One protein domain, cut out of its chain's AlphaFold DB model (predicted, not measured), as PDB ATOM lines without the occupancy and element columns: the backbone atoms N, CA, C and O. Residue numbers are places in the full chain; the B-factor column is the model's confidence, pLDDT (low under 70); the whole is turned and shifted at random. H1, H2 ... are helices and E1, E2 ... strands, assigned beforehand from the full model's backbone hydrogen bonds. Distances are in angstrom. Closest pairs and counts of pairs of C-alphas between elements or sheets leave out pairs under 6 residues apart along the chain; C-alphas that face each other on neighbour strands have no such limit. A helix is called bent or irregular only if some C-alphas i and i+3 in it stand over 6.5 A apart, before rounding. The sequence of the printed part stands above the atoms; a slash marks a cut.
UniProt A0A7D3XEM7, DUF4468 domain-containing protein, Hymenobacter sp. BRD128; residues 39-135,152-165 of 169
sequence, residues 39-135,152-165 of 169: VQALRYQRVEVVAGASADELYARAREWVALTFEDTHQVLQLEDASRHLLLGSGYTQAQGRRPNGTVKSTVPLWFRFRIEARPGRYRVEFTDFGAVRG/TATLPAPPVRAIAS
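What this domain is: This is residues 39 to 135 and 152 to 165 of the 169 residues of the protein "DUF4468 domain-containing protein" of Hymenobacter sp. BRD128 (UniProt A0A7D3XEM7). A twisted antiparallel sheet of five strands has the long helix H1 running along one face, with short H3 beside H1 on that face. The long, bent hairpin of E3 and E4 draws the sheet out. The 111 printed residues hold three named helices and five named strands, E1 H1 H2 E2 E3 E4 E5 H3 along the chain; the sheet's order is E1 E5 E4 E3 E2, and the class is mixed. The whole is compact but elongated, with radius of gyration of the C-alphas 15.2 A and spans of 44 by 28 by 27 A.

Where its parts are: E4, residues 104 to 119, measures 39.4 A and bends by 68 degrees at residue 107; E3, residues 86 to 98, measures 34.9 A and bends by 57 degrees at residue 89. E5 is residues 122 to 132, 31.2 A; E2 is 77 to 81. E1, residues 44 to 49, begins at C-alpha 44 (150.401, 132.013, 168.951). H1 is residues 55 to 69, 20.8 A; H2 is 73 to 76. H3, residues 160 to 164, ends at C-alpha 164 (163.421, 133.380, 155.581).

How they stand to each other: E2 E3 E4 E5 form a meander, each strand the antiparallel neighbour of the one before. Within hydrogen-bond range are N 93 and O 110 between E3 and E4, 2.8 A; N 115 and O 126 between E4 and E5, 2.8 A; N 86 and O 81 between E3 and E2, 3.0 A; and N 46 and O 125 between E1 and E5, 2.9 A. H1 lies over E4 and E3 at a height over the sheet of 8.4 A, in two layers, helix on sheet. H3 touches H1, closest C-alphas Arg 61 and Ile 163, 5.2 A. H2 stands at the sheet's level. In H1 and H3 every O i to N i+4 pair is within hydrogen-bond range; H2 is too short for one.

The domain as a whole: The C-alphas farthest apart, of Ser 83 and Asn 101, are 49.1 A apart. Residues 136 to 151 are not printed; C-alphas 135 and 152 are 21.6 A apart across the cut. The links printed whole are tight. Confidence is under 70 at residues 39 to 41, 132 to 135 and 152 to 165.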
ATOM      1  N   VAL A  39     141.532 126.965 176.043       52.62
ATOM      2  CA  VAL A  39     142.078 126.435 174.781       52.62
ATOM      3  C   VAL A  39     141.628 127.278 173.586       52.62
ATOM      4  O   VAL A  39     142.434 127.553 172.701       52.62
ATOM      5  N   GLN A  40     140.385 127.777 173.599       55.09
ATOM      6  CA  GLN A  40     139.887 128.707 172.573       55.09
ATOM      7  C   GLN A  40     140.583 130.076 172.622       55.09
ATOM      8  O   GLN A  40     140.668 130.753 171.603       55.09
ATOM      9  N   ALA A  41     141.128 130.469 173.777       65.12
ATOM     10  CA  ALA A  41     141.877 131.715 173.936       65.12
ATOM     11  C   ALA A  41     143.368 131.601 173.564       65.12
ATOM     12  O   ALA A  41     144.087 132.603 173.603       65.12
ATOM     13  N   LEU A  42     143.866 130.403 173.226       80.94
ATOM     14  CA  LEU A  42     145.271 130.231 172.880       80.94
ATOM     15  C   LEU A  42     145.548 130.872 171.513       80.94
ATOM     16  O   LEU A  42     144.993 130.483 170.488       80.94
ATOM     17  N   ARG A  43     146.446 131.855 171.506       87.06
ATOM     18  CA  ARG A  43     146.897 132.562 170.309       87.06
ATOM     19  C   ARG A  43     148.412 132.531 170.268       87.06
ATOM     20  O   ARG A  43     149.068 133.031 171.179       87.06
ATOM     21  N   TYR A  44     148.967 131.962 169.207       90.62
ATOM     22  CA  TYR A  44     150.401 132.013 168.951       90.62
ATOM     23  C   TYR A  44     150.662 132.995 167.820       90.62
ATOM     24  O   TYR A  44     150.116 132.840 166.735       90.62
ATOM     25  N   GLN A  45     151.516 133.987 168.053       92.50
ATOM     26  CA  GLN A  45     151.901 134.957 167.035       92.50
ATOM     27  C   GLN A  45     153.417 135.116 167.024       92.50
ATOM     28  O   GLN A  45     154.052 135.219 168.074       92.50
ATOM     29  N   ARG A  46     153.992 135.197 165.826       91.25
ATOM     30  CA  ARG A  46     155.410 135.476 165.611       91.25
ATOM     31  C   ARG A  46     155.577 136.424 164.430       91.25
ATOM     32  O   ARG A  46     154.872 136.310 163.430       91.25
ATOM     33  N   VAL A  47     156.492 137.375 164.567       94.75
ATOM     34  CA  VAL A  47     156.899 138.288 163.494       94.75
ATOM     35  C   VAL A  47     158.371 138.038 163.228       94.75
ATOM     36  O   VAL A  47     159.167 138.073 164.161       94.75
ATOM     37  N   GLU A  48     158.715 137.782 161.973       93.50
ATOM     38  CA  GLU A  48     160.087 137.531 161.537       93.50
ATOM     39  C   GLU A  48     160.521 138.618 160.558       93.50
ATOM     40  O   GLU A  48     159.754 139.025 159.679       93.50
ATOM     41  N   VAL A  49     161.754 139.092 160.722       93.62
ATOM     42  CA  VAL A  49     162.362 140.117 159.868       93.62
ATOM     43  C   VAL A  49     163.262 139.428 158.848       93.62
ATOM     44  O   VAL A  49     164.139 138.651 159.210       93.62
ATOM     45  N   VAL A  50     163.060 139.736 157.570       93.94
ATOM     46  CA  VAL A  50     163.833 139.208 156.441       93.94
ATOM     47  C   VAL A  50     164.329 140.397 155.627       93.94
ATOM     48  O   VAL A  50     163.655 140.882 154.720       93.94
ATOM     49  N   ALA A  51     165.494 140.924 156.002       91.56
ATOM     50  CA  ALA A  51     166.033 142.135 155.397       91.56
ATOM     51  C   ALA A  51     166.216 141.979 153.875       91.56
ATOM     52  O   ALA A  51     166.809 141.011 153.402       91.56
ATOM     53  N   GLY A  52     165.718 142.957 153.116       93.00
ATOM     54  CA  GLY A  52     165.856 143.009 151.658       93.00
ATOM     55  C   GLY A  52     164.844 142.181 150.860       93.00
ATOM     56  O   GLY A  52     164.873 142.271 149.639       93.00
ATOM     57  N   ALA A  53     163.950 141.425 151.508       95.19
ATOM     58  CA  ALA A  53     162.879 140.707 150.815       95.19
ATOM     59  C   ALA A  53     161.658 141.610 150.568       95.19
ATOM     60  O   ALA A  53     161.244 142.381 151.447       95.19
ATOM     61  N   SER A  54     161.061 141.511 149.379       97.25
ATOM     62  CA  SER A  54     159.819 142.223 149.057       97.25
ATOM     63  C   SER A  54     158.602 141.539 149.694       97.25
ATOM     64  O   SER A  54     158.662 140.383 150.115       97.25
ATOM     65  N   ALA A  55     157.470 142.248 149.779       96.75
ATOM     66  CA  ALA A  55     156.230 141.641 150.267       96.75
ATOM     67  C   ALA A  55     155.738 140.517 149.336       96.75
ATOM     68  O   ALA A  55     155.314 139.473 149.828       96.75
ATOM     69  N   ASP A  56     155.863 140.703 148.014       97.12
ATOM     70  CA  ASP A  56     155.507 139.698 147.004       97.12
ATOM     71  C   ASP A  56     156.350 138.430 147.137       97.12
ATOM     72  O   ASP A  56     155.820 137.322 147.094       97.12
ATOM     73  N   GLU A  57     157.659 138.583 147.349       95.88
ATOM     74  CA  GLU A  57     158.584 137.465 147.532       95.88
ATOM     75  C   GLU A  57     158.235 136.662 148.789       95.88
ATOM     76  O   GLU A  57     158.101 135.440 148.741       95.88
ATOM     77  N   LEU A  58     158.025 137.343 149.917       96.69
ATOM     78  CA  LEU A  58     157.639 136.692 151.169       96.69
ATOM     79  C   LEU A  58     156.261 136.026 151.071       96.69
ATOM     80  O   LEU A  58     156.057 134.950 151.633       96.69
ATOM     81  N   TYR A  59     155.325 136.634 150.343       97.00
ATOM     82  CA  TYR A  59     154.011 136.059 150.077       97.00
ATOM     83  C   TYR A  59     154.102 134.801 149.207       97.00
ATOM     84  O   TYR A  59     153.500 133.783 149.547       97.00
ATOM     85  N   ALA A  60     154.898 134.826 148.135       96.56
ATOM     86  CA  ALA A  60     155.130 133.665 147.283       96.56
ATOM     87  C   ALA A  60     155.747 132.498 148.071       96.56
ATOM     88  O   ALA A  60     155.225 131.385 148.018       96.56
ATOM     89  N   ARG A  61     156.770 132.766 148.893       95.50
ATOM     90  CA  ARG A  61     157.379 131.759 149.783       95.50
ATOM     91  C   ARG A  61     156.392 131.214 150.813       95.50
ATOM     92  O   ARG A  61     156.434 130.037 151.158       95.50
ATOM     93  N   ALA A  62     155.487 132.055 151.316       95.50
ATOM     94  CA  ALA A  62     154.439 131.604 152.223       95.50
ATOM     95  C   ALA A  62     153.461 130.646 151.526       95.50
ATOM     96  O   ALA A  62     153.104 129.625 152.111       95.50
ATOM     97  N   ARG A  63     153.064 130.937 150.280       95.25
ATOM     98  CA  ARG A  63     152.215 130.041 149.474       95.25
ATOM     99  C   ARG A  63     152.903 128.710 149.207       95.25
ATOM    100  O   ARG A  63     152.291 127.665 149.401       95.25
ATOM    101  N   GLU A  64     154.177 128.751 148.828       93.94
ATOM    102  CA  GLU A  64     154.993 127.554 148.628       93.94
ATOM    103  C   GLU A  64     155.067 126.710 149.903       93.94
ATOM    104  O   GLU A  64     154.813 125.510 149.868       93.94
ATOM    105  N   TRP A  65     155.318 127.334 151.056       93.50
ATOM    106  CA  TRP A  65     155.320 126.618 152.327       93.50
ATOM    107  C   TRP A  65     153.983 125.927 152.612       93.50
ATOM    108  O   TRP A  65     153.990 124.780 153.061       93.50
ATOM    109  N   VAL A  66     152.844 126.579 152.348       91.25
ATOM    110  CA  VAL A  66     151.526 125.940 152.511       91.25
ATOM    111  C   VAL A  66     151.412 124.728 151.581       91.25
ATOM    112  O   VAL A  66     151.049 123.651 152.049       91.25
ATOM    113  N   ALA A  67     151.794 124.870 150.311       90.38
ATOM    114  CA  ALA A  67     151.745 123.779 149.338       90.38
ATOM    115  C   ALA A  67     152.638 122.584 149.708       90.38
ATOM    116  O   ALA A  67     152.286 121.441 149.434       90.38
ATOM    117  N   LEU A  68     153.777 122.831 150.360       88.81
ATOM    118  CA  LEU A  68     154.687 121.782 150.830       88.81
ATOM    119  C   LEU A  68     154.258 121.164 152.167       88.81
ATOM    120  O   LEU A  68     154.586 120.014 152.455       88.81
ATOM    121  N   THR A  69     153.569 121.932 153.013       87.44
ATOM    122  CA  THR A  69     153.190 121.505 154.369       87.44
ATOM    123  C   THR A  69     151.903 120.690 154.373       87.44
ATOM    124  O   THR A  69     151.744 119.801 155.211       87.44
ATOM    125  N   PHE A  70     150.979 120.988 153.461       87.38
ATOM    126  CA  PHE A  70     149.656 120.379 153.423       87.38
ATOM    127  C   PHE A  70     149.455 119.586 152.132       87.38
ATOM    128  O   PHE A  70     149.743 120.077 151.048       87.38
ATOM    129  N   GLU A  71     148.917 118.368 152.258       85.75
ATOM    130  CA  GLU A  71     148.688 117.463 151.121       85.75
ATOM    131  C   GLU A  71     147.731 118.062 150.079       85.75
ATOM    132  O   GLU A  71     147.971 117.942 148.881       85.75
ATOM    133  N   ASP A  72     146.673 118.737 150.535       85.62
ATOM    134  CA  ASP A  72     145.721 119.433 149.671       85.62
ATOM    135  C   ASP A  72     145.603 120.901 150.091       85.62
ATOM    136  O   ASP A  72     145.000 121.251 151.110       85.62
ATOM    137  N   THR A  73     146.186 121.775 149.275       83.25
ATOM    138  CA  THR A  73     146.175 123.222 149.514       83.25
ATOM    139  C   THR A  73     144.772 123.816 149.378       83.25
ATOM    140  O   THR A  73     144.437 124.743 150.115       83.25
ATOM    141  N   HIS A  74     143.923 123.266 148.503       83.75
ATOM    142  CA  HIS A  74     142.569 123.777 148.262       83.75
ATOM    143  C   HIS A  74     141.624 123.510 149.436       83.75
ATOM    144  O   HIS A  74     140.671 124.258 149.640       83.75
ATOM    145  N   GLN A  75     141.891 122.469 150.227       83.31
ATOM    146  CA  GLN A  75     141.133 122.188 151.450       83.31
ATOM    147  C   GLN A  75     141.584 123.037 152.644       83.31
ATOM    148  O   GLN A  75     140.829 123.214 153.600       83.31
ATOM    149  N   VAL A  76     142.814 123.550 152.603       90.56
ATOM    150  CA  VAL A  76     143.448 124.244 153.728       90.56
ATOM    151  C   VAL A  76     143.346 125.760 153.593       90.56
ATOM    152  O   VAL A  76     143.070 126.435 154.588       90.56
ATOM    153  N   LEU A  77     143.556 126.311 152.395       94.06
ATOM    154  CA  LEU A  77     143.450 127.748 152.145       94.06
ATOM    155  C   LEU A  77     141.989 128.174 151.997       94.06
ATOM    156  O   LEU A  77     141.246 127.677 151.161       94.06
ATOM    157  N   GLN A  78     141.595 129.141 152.821       94.56
ATOM    158  CA  GLN A  78     140.259 129.741 152.824       94.56
ATOM    159  C   GLN A  78     140.252 131.109 152.145       94.56
ATOM    160  O   GLN A  78     139.230 131.533 151.612       94.56
ATOM    161  N   LEU A  79     141.378 131.824 152.202       96.38
ATOM    162  CA  LEU A  79     141.547 133.119 151.564       96.38
ATOM    163  C   LEU A  79     142.989 133.289 151.102       96.38
ATOM    164  O   LEU A  79     143.925 133.184 151.898       96.38
ATOM    165  N   GLU A  80     143.129 133.656 149.836       96.88
ATOM    166  CA  GLU A  80     144.364 134.147 149.246       96.88
ATOM    167  C   GLU A  80     144.107 135.556 148.717       96.88
ATOM    168  O   GLU A  80     143.271 135.758 147.840       96.88
ATOM    169  N   ASP A  81     144.811 136.542 149.265       97.06
ATOM    170  CA  ASP A  81     144.727 137.918 148.800       97.06
ATOM    171  C   ASP A  81     146.122 138.432 148.462       97.06
ATOM    172  O   ASP A  81     146.876 138.864 149.339       97.06
ATOM    173  N   ALA A  82     146.456 138.371 147.174       95.75
ATOM    174  CA  ALA A  82     147.739 138.832 146.660       95.75
ATOM    175  C   ALA A  82     147.913 140.352 146.801       95.75
ATOM    176  O   ALA A  82     149.030 140.814 146.995       95.75
ATOM    177  N   SER A  83     146.824 141.132 146.775       96.56
ATOM    178  CA  SER A  83     146.897 142.595 146.907       96.56
ATOM    179  C   SER A  83     147.271 143.036 148.325       96.56
ATOM    180  O   SER A  83     147.954 144.041 148.515       96.56
ATOM    181  N   ARG A  84     146.836 142.268 149.332       97.00
ATOM    182  CA  ARG A  84     147.136 142.508 150.752       97.00
ATOM    183  C   ARG A  84     148.248 141.615 151.302       97.00
ATOM    184  O   ARG A  84     148.538 141.714 152.495       97.00
ATOM    185  N   HIS A  85     148.825 140.746 150.469       98.06
ATOM    186  CA  HIS A  85     149.809 139.724 150.842       98.06
ATOM    187  C   HIS A  85     149.374 138.882 152.048       98.06
ATOM    188  O   HIS A  85     150.131 138.682 153.003       98.06
ATOM    189  N   LEU A  86     148.122 138.424 152.016       97.69
ATOM    190  CA  LEU A  86     147.460 137.726 153.113       97.69
ATOM    191  C   LEU A  86     147.068 136.306 152.695       97.69
ATOM    192  O   LEU A  86     146.414 136.107 151.670       97.69
ATOM    193  N   LEU A  87     147.415 135.339 153.540       97.38
ATOM    194  CA  LEU A  87     146.930 133.964 153.484       97.38
ATOM    195  C   LEU A  87     146.162 133.650 154.766       97.38
ATOM    196  O   LEU A  87     146.646 133.915 155.870       97.38
ATOM    197  N   LEU A  88     144.979 133.066 154.619       96.88
ATOM    198  CA  LEU A  88     144.197 132.516 155.720       96.88
ATOM    199  C   LEU A  88     143.873 131.060 155.416       96.88
ATOM    200  O   LEU A  88     143.405 130.742 154.321       96.88
ATOM    201  N   GLY A  89     144.054 130.190 156.399       94.94
ATOM    202  CA  GLY A  89     143.709 128.789 156.247       94.94
ATOM    203  C   GLY A  89     143.403 128.096 157.560       94.94
ATOM    204  O   GLY A  89     143.380 128.697 158.638       94.94
ATOM    205  N   SER A  90     143.107 126.809 157.465       92.75
ATOM    206  CA  SER A  90     142.864 125.942 158.613       92.75
ATOM    207  C   SER A  90     143.500 124.585 158.384       92.75
ATOM    208  O   SER A  90     143.411 124.035 157.294       92.75
ATOM    209  N   GLY A  91     144.145 124.055 159.415       88.81
ATOM    210  CA  GLY A  91     144.906 122.821 159.332       88.81
ATOM    211  C   GLY A  91     144.610 121.880 160.488       88.81
ATOM    212  O   GLY A  91     144.002 122.252 161.493       88.81
ATOM    213  N   TYR A  92     145.084 120.651 160.332       85.69
ATOM    214  CA  TYR A  92     145.077 119.642 161.378       85.69
ATOM    215  C   TYR A  92     146.509 119.179 161.633       85.69
ATOM    216  O   TYR A  92     147.296 119.004 160.707       85.69
ATOM    217  N   THR A  93     146.851 118.974 162.897       83.50
ATOM    218  CA  THR A  93     148.107 118.351 163.321       83.50
ATOM    219  C   THR A  93     147.838 117.378 164.466       83.50
ATOM    220  O   THR A  93     146.722 117.291 164.979       83.50
ATOM    221  N   GLN A  94     148.843 116.612 164.875       81.94
ATOM    222  CA  GLN A  94     148.759 115.713 166.018       81.94
ATOM    223  C   GLN A  94     149.605 116.244 167.172       81.94
ATOM    224  O   GLN A  94     150.822 116.387 167.068       81.94
ATOM    225  N   ALA A  95     148.961 116.494 168.308       77.81
ATOM    226  CA  ALA A  95     149.633 116.848 169.544       77.81
ATOM    227  C   ALA A  95     149.911 115.588 170.376       77.81
ATOM    228  O   ALA A  95     149.000 114.954 170.901       77.81
ATOM    229  N   GLN A  96     151.181 115.221 170.513       80.75
ATOM    230  CA  GLN A  96     151.641 114.177 171.426       80.75
ATOM    231  C   GLN A  96     151.857 114.714 172.848       80.75
ATOM    232  O   GLN A  96     152.781 115.489 173.101       80.75
ATOM    233  N   GLY A  97     151.052 114.244 173.799       72.94
ATOM    234  CA  GLY A  97     151.326 114.390 175.224       72.94
ATOM    235  C   GLY A  97     152.410 113.402 175.645       72.94
ATOM    236  O   GLY A  97     152.256 112.196 175.453       72.94
ATOM    237  N   ARG A  98     153.510 113.886 176.226       76.75
ATOM    238  CA  ARG A  98     154.608 113.046 176.731       76.75
ATOM    239  C   ARG A  98     154.594 112.985 178.255       76.75
ATOM    240  O   ARG A  98     154.192 113.932 178.925       76.75
ATOM    241  N   ARG A  99     155.016 111.850 178.808       74.81
ATOM    242  CA  ARG A  99     155.312 111.696 180.240       74.81
ATOM    243  C   ARG A  99     156.656 112.369 180.573       74.81
ATOM    244  O   ARG A  99     157.463 112.556 179.662       74.81
ATOM    245  N   PRO A 100     156.951 112.654 181.858       75.69
ATOM    246  CA  PRO A 100     158.255 113.188 182.269       75.69
ATOM    247  C   PRO A 100     159.447 112.319 181.838       75.69
ATOM    248  O   PRO A 100     160.521 112.839 181.568       75.69
ATOM    249  N   ASN A 101     159.247 111.004 181.700       80.88
ATOM    250  CA  ASN A 101     160.253 110.059 181.205       80.88
ATOM    251  C   ASN A 101     160.375 110.019 179.662       80.88
ATOM    252  O   ASN A 101     161.009 109.120 179.119       80.88
ATOM    253  N   GLY A 102     159.720 110.936 178.938       73.50
ATOM    254  CA  GLY A 102     159.793 111.059 177.481       73.50
ATOM    255  C   GLY A 102     158.875 110.122 176.688       73.50
ATOM    256  O   GLY A 102     158.700 110.337 175.487       73.50
ATOM    257  N   THR A 103     158.240 109.132 177.323       78.81
ATOM    258  CA  THR A 103     157.311 108.214 176.647       78.81
ATOM    259  C   THR A 103     156.039 108.945 176.209       78.81
ATOM    260  O   THR A 103     155.450 109.702 176.986       78.81
ATOM    261  N   VAL A 104     155.580 108.702 174.976       76.56
ATOM    262  CA  VAL A 104     154.307 109.243 174.473       76.56
ATOM    263  C   VAL A 104     153.153 108.641 175.279       76.56
ATOM    264  O   VAL A 104     152.972 107.428 175.321       76.56
ATOM    265  N   LYS A 105     152.394 109.497 175.967       75.94
ATOM    266  CA  LYS A 105     151.230 109.136 176.788       75.94
ATOM    267  C   LYS A 105     149.949 109.109 175.964       75.94
ATOM    268  O   LYS A 105     149.084 108.277 176.208       75.94
ATOM    269  N   SER A 106     149.811 110.058 175.049       76.06
ATOM    270  CA  SER A 106     148.614 110.244 174.241       76.06
ATOM    271  C   SER A 106     148.950 111.039 172.991       76.06
ATOM    272  O   SER A 106     149.868 111.857 172.998       76.06
ATOM    273  N   THR A 107     148.172 110.825 171.939       79.25
ATOM    274  CA  THR A 107     148.199 111.646 170.730       79.25
ATOM    275  C   THR A 107     146.797 112.178 170.512       79.25
ATOM    276  O   THR A 107     145.840 111.406 170.513       79.25
ATOM    277  N   VAL A 108     146.666 113.493 170.381       79.19
ATOM    278  CA  VAL A 108     145.384 114.181 170.236       79.19
ATOM    279  C   VAL A 108     145.390 114.934 168.909       79.19
ATOM    280  O   VAL A 108     146.291 115.745 168.689       79.19
ATOM    281  N   PRO A 109     144.423 114.690 168.009       80.19
ATOM    282  CA  PRO A 109     144.265 115.515 166.820       80.19
ATOM    283  C   PRO A 109     143.873 116.941 167.224       80.19
ATOM    284  O   PRO A 109     142.926 117.155 167.986       80.19
ATOM    285  N   LEU A 110     144.621 117.906 166.701       83.81
ATOM    286  CA  LEU A 110     144.485 119.331 166.953       83.81
ATOM    287  C   LEU A 110     144.131 120.031 165.645       83.81
ATOM    288  O   LEU A 110     144.906 119.999 164.692       83.81
ATOM    289  N   TRP A 111     142.974 120.673 165.617       87.25
ATOM    290  CA  TRP A 111     142.607 121.631 164.586       87.25
ATOM    291  C   TRP A 111     143.087 123.030 164.977       87.25
ATOM    292  O   TRP A 111     143.125 123.358 166.167       87.25
ATOM    293  N   PHE A 112     143.450 123.842 163.990       89.69
ATOM    294  CA  PHE A 112     143.841 125.235 164.185       89.69
ATOM    295  C   PHE A 112     143.545 126.074 162.941       89.69
ATOM    296  O   PHE A 112     143.530 125.566 161.815       89.69
ATOM    297  N   ARG A 113     143.400 127.384 163.132       92.69
ATOM    298  CA  ARG A 113     143.446 128.373 162.051       92.69
ATOM    299  C   ARG A 113     144.823 128.993 161.979       92.69
ATOM    300  O   ARG A 113     145.482 129.158 163.003       92.69
ATOM    301  N   PHE A 114     145.251 129.352 160.776       94.94
ATOM    302  CA  PHE A 114     146.469 130.122 160.587       94.94
ATOM    303  C   PHE A 114     146.234 131.337 159.699       94.94
ATOM    304  O   PHE A 114     145.377 131.347 158.812       94.94
ATOM    305  N   ARG A 115     147.041 132.363 159.945       96.75
ATOM    306  CA  ARG A 115     147.069 133.611 159.198       96.75
ATOM    307  C   ARG A 115     148.516 134.003 158.941       96.75
ATOM    308  O   ARG A 115     149.303 134.101 159.882       96.75
ATOM    309  N   ILE A 116     148.858 134.243 157.680       97.25
ATOM    310  CA  ILE A 116     150.181 134.720 157.272       97.25
ATOM    311  C   ILE A 116     150.006 136.048 156.546       97.25
ATOM    312  O   ILE A 116     149.251 136.138 155.584       97.25
ATOM    313  N   GLU A 117     150.703 137.076 157.012       97.88
ATOM    314  CA  GLU A 117     150.740 138.393 156.379       97.88
ATOM    315  C   GLU A 117     152.176 138.758 156.039       97.88
ATOM    316  O   GLU A 117     153.021 138.811 156.938       97.88
ATOM    317  N   ALA A 118     152.445 139.080 154.777       97.62
ATOM    318  CA  ALA A 118     153.739 139.606 154.374       97.62
ATOM    319  C   ALA A 118     153.711 141.133 154.249       97.62
ATOM    320  O   ALA A 118     152.722 141.754 153.864       97.62
ATOM    321  N   ARG A 119     154.827 141.756 154.615       97.12
ATOM    322  CA  ARG A 119     155.121 143.177 154.436       97.12
ATOM    323  C   ARG A 119     156.558 143.295 153.920       97.12
ATOM    324  O   ARG A 119     157.335 142.354 154.067       97.12
ATOM    325  N   PRO A 120     156.962 144.435 153.346       97.19
ATOM    326  CA  PRO A 120     158.352 144.607 152.941       97.19
ATOM    327  C   PRO A 120     159.298 144.372 154.129       97.19
ATOM    328  O   PRO A 120     159.127 144.968 155.195       97.19
ATOM    329  N   GLY A 121     160.257 143.461 153.958       95.81
ATOM    330  CA  GLY A 121     161.274 143.133 154.953       95.81
ATOM    331  C   GLY A 121     160.812 142.325 156.172       95.81
ATOM    332  O   GLY A 121     161.622 142.101 157.072       95.81
ATOM    333  N   ARG A 122     159.541 141.910 156.267       96.31
ATOM    334  CA  ARG A 122     159.036 141.125 157.411       96.31
ATOM    335  C   ARG A 122     157.726 140.417 157.111       96.31
ATOM    336  O   ARG A 122     156.924 140.881 156.311       96.31
ATOM    337  N   TYR A 123     157.423 139.370 157.855       96.88
ATOM    338  CA  TYR A 123     156.106 138.746 157.808       96.88
ATOM    339  C   TYR A 123     155.649 138.337 159.203       96.88
ATOM    340  O   TYR A 123     156.444 138.198 160.136       96.88
ATOM    341  N   ARG A 124     154.336 138.187 159.355       96.44
ATOM    342  CA  ARG A 124     153.682 137.755 160.586       96.44
ATOM    343  C   ARG A 124     152.980 136.433 160.337       96.44
ATOM    344  O   ARG A 124     152.237 136.314 159.371       96.44
ATOM    345  N   VAL A 125     153.173 135.492 161.252       96.00
ATOM    346  CA  VAL A 125     152.422 134.238 161.313       96.00
ATOM    347  C   VAL A 125     151.643 134.214 162.612       96.00
ATOM    348  O   VAL A 125     152.170 134.540 163.678       96.00
ATOM    349  N   GLU A 126     150.388 133.818 162.515       94.88
ATOM    350  CA  GLU A 126     149.486 133.681 163.638       94.88
ATOM    351  C   GLU A 126     148.739 132.353 163.544       94.88
ATOM    352  O   GLU A 126     148.284 131.978 162.466       94.88
ATOM    353  N   PHE A 127     148.611 131.668 164.677       93.12
ATOM    354  CA  PHE A 127     147.773 130.491 164.849       93.12
ATOM    355  C   PHE A 127     146.751 130.756 165.958       93.12
ATOM    356  O   PHE A 127     147.121 131.185 167.058       93.12
ATOM    357  N   THR A 128     145.479 130.505 165.662       90.75
ATOM    358  CA  THR A 128     144.335 130.741 166.555       90.75
ATOM    359  C   THR A 128     143.363 129.572 166.522       90.75
ATOM    360  O   THR A 128     143.512 128.642 165.725       90.75
ATOM    361  N   ASP A 129     142.344 129.657 167.379       86.75
ATOM    362  CA  ASP A 129     141.180 128.774 167.366       86.75
ATOM    363  C   ASP A 129     141.584 127.305 167.466       86.75
ATOM    364  O   ASP A 129     141.201 126.457 166.666       86.75
ATOM    365  N   PHE A 130     142.414 126.995 168.457       84.44
ATOM    366  CA  PHE A 130     142.839 125.626 168.688       84.44
ATOM    367  C   PHE A 130     141.663 124.788 169.194       84.44
ATOM    368  O   PHE A 130     141.025 125.110 170.197       84.44
ATOM    369  N   GLY A 131     141.393 123.682 168.507       79.12
ATOM    370  CA  GLY A 131     140.326 122.751 168.856       79.12
ATOM    371  C   GLY A 131     140.844 121.325 168.934       79.12
ATOM    372  O   GLY A 131     141.391 120.803 167.965       79.12
ATOM    373  N   ALA A 132     140.644 120.658 170.072       68.94
ATOM    374  CA  ALA A 132     140.776 119.206 170.119       68.94
ATOM    375  C   ALA A 132     139.564 118.588 169.415       68.94
ATOM    376  O   ALA A 132     138.422 118.896 169.768       68.94
ATOM    377  N   VAL A 133     139.788 117.699 168.449       63.28
ATOM    378  CA  VAL A 133     138.682 117.001 167.778       63.28
ATOM    379  C   VAL A 133     138.130 115.933 168.736       63.28
ATOM    380  O   VAL A 133     138.593 114.791 168.755       63.28
ATOM    381  N   ARG A 134     137.172 116.305 169.603       45.47
ATOM    382  CA  ARG A 134     136.476 115.348 170.484       45.47
ATOM    383  C   ARG A 134     135.613 114.421 169.625       45.47
ATOM    384  O   ARG A 134     134.819 114.893 168.823       45.47
ATOM    385  N   GLY A 135     135.770 113.108 169.801       46.19
ATOM    386  CA  GLY A 135     135.040 112.099 169.022       46.19
ATOM    387  C   GLY A 135     135.804 111.520 167.830       46.19
ATOM    388  O   GLY A 135     135.252 110.695 167.110       46.19
ATOM    389  N   THR A 152     156.603 113.798 168.269       32.62
ATOM    390  CA  THR A 152     156.440 115.060 169.023       32.62
ATOM    391  C   THR A 152     155.302 115.953 168.517       32.62
ATOM    392  O   THR A 152     155.103 116.105 167.323       32.62
ATOM    393  N   ALA A 153     154.552 116.561 169.445       36.88
ATOM    394  CA  ALA A 153     153.595 117.637 169.174       36.88
ATOM    395  C   ALA A 153     154.316 118.900 168.670       36.88
ATOM    396  O   ALA A 153     154.382 119.911 169.365       36.88
ATOM    397  N   THR A 154     154.930 118.842 167.502       41.31
ATOM    398  CA  THR A 154     155.500 120.015 166.861       41.31
ATOM    399  C   THR A 154     154.383 120.565 165.988       41.31
ATOM    400  O   THR A 154     154.021 119.949 164.987       41.31
ATOM    401  N   LEU A 155     153.795 121.709 166.379       51.50
ATOM    402  CA  LEU A 155     153.126 122.576 165.398       51.50
ATOM    403  C   LEU A 155     154.027 122.601 164.160       51.50
ATOM    404  O   LEU A 155     155.242 122.712 164.374       51.50
ATOM    405  N   PRO A 156     153.496 122.445 162.927       53.66
ATOM    406  CA  PRO A 156     154.338 122.473 161.736       53.66
ATOM    407  C   PRO A 156     155.268 123.664 161.901       53.66
ATOM    408  O   PRO A 156     154.779 124.755 162.220       53.66
ATOM    409  N   ALA A 157     156.583 123.398 161.883       56.00
ATOM    410  CA  ALA A 157     157.569 124.379 162.313       56.00
ATOM    411  C   ALA A 157     157.186 125.696 161.642       56.00
ATOM    412  O   ALA A 157     156.970 125.683 160.423       56.00
ATOM    413  N   PRO A 158     156.978 126.780 162.419       55.09
ATOM    414  CA  PRO A 158     156.482 128.012 161.843       55.09
ATOM    415  C   PRO A 158     157.397 128.330 160.663       55.09
ATOM    416  O   PRO A 158     158.602 128.058 160.752       55.09
ATOM    417  N   PRO A 159     156.858 128.856 159.555       58.78
ATOM    418  CA  PRO A 159     157.572 128.912 158.286       58.78
ATOM    419  C   PRO A 159     158.834 129.793 158.304       58.78
ATOM    420  O   PRO A 159     159.458 129.970 157.269       58.78
ATOM    421  N   VAL A 160     159.245 130.278 159.481       58.88
ATOM    422  CA  VAL A 160     160.530 130.877 159.864       58.88
ATOM    423  C   VAL A 160     161.666 130.464 158.949       58.88
ATOM    424  O   VAL A 160     162.241 131.329 158.306       58.88
ATOM    425  N   ARG A 161     161.967 129.166 158.822       60.31
ATOM    426  CA  ARG A 161     163.069 128.725 157.952       60.31
ATOM    427  C   ARG A 161     162.739 128.740 156.463       60.31
ATOM    428  O   ARG A 161     163.587 129.165 155.697       60.31
ATOM    429  N   ALA A 162     161.550 128.300 156.055       62.22
ATOM    430  CA  ALA A 162     161.190 128.206 154.639       62.22
ATOM    431  C   ALA A 162     161.001 129.591 153.993       62.22
ATOM    432  O   ALA A 162     161.484 129.842 152.898       62.22
ATOM    433  N   ILE A 163     160.371 130.527 154.706       60.50
ATOM    434  CA  ILE A 163     160.126 131.889 154.221       60.50
ATOM    435  C   ILE A 163     161.370 132.773 154.371       60.50
ATOM    436  O   ILE A 163     161.590 133.643 153.529       60.50
ATOM    437  N   ALA A 164     162.203 132.579 155.403       58.91
ATOM    438  CA  ALA A 164     163.421 133.380 155.581       58.91
ATOM    439  C   ALA A 164     164.654 132.822 154.848       58.91
ATOM    440  O   ALA A 164     165.618 133.563 154.662       58.91
ATOM    441  N   SER A 165     164.649 131.549 154.432       63.28
ATOM    442  CA  SER A 165     165.745 130.968 153.649       63.28
ATOM    443  C   SER A 165     165.904 131.736 152.337       63.28
ATOM    444  O   SER A 165     164.942 131.993 151.617       63.28
TER     445      SER A 165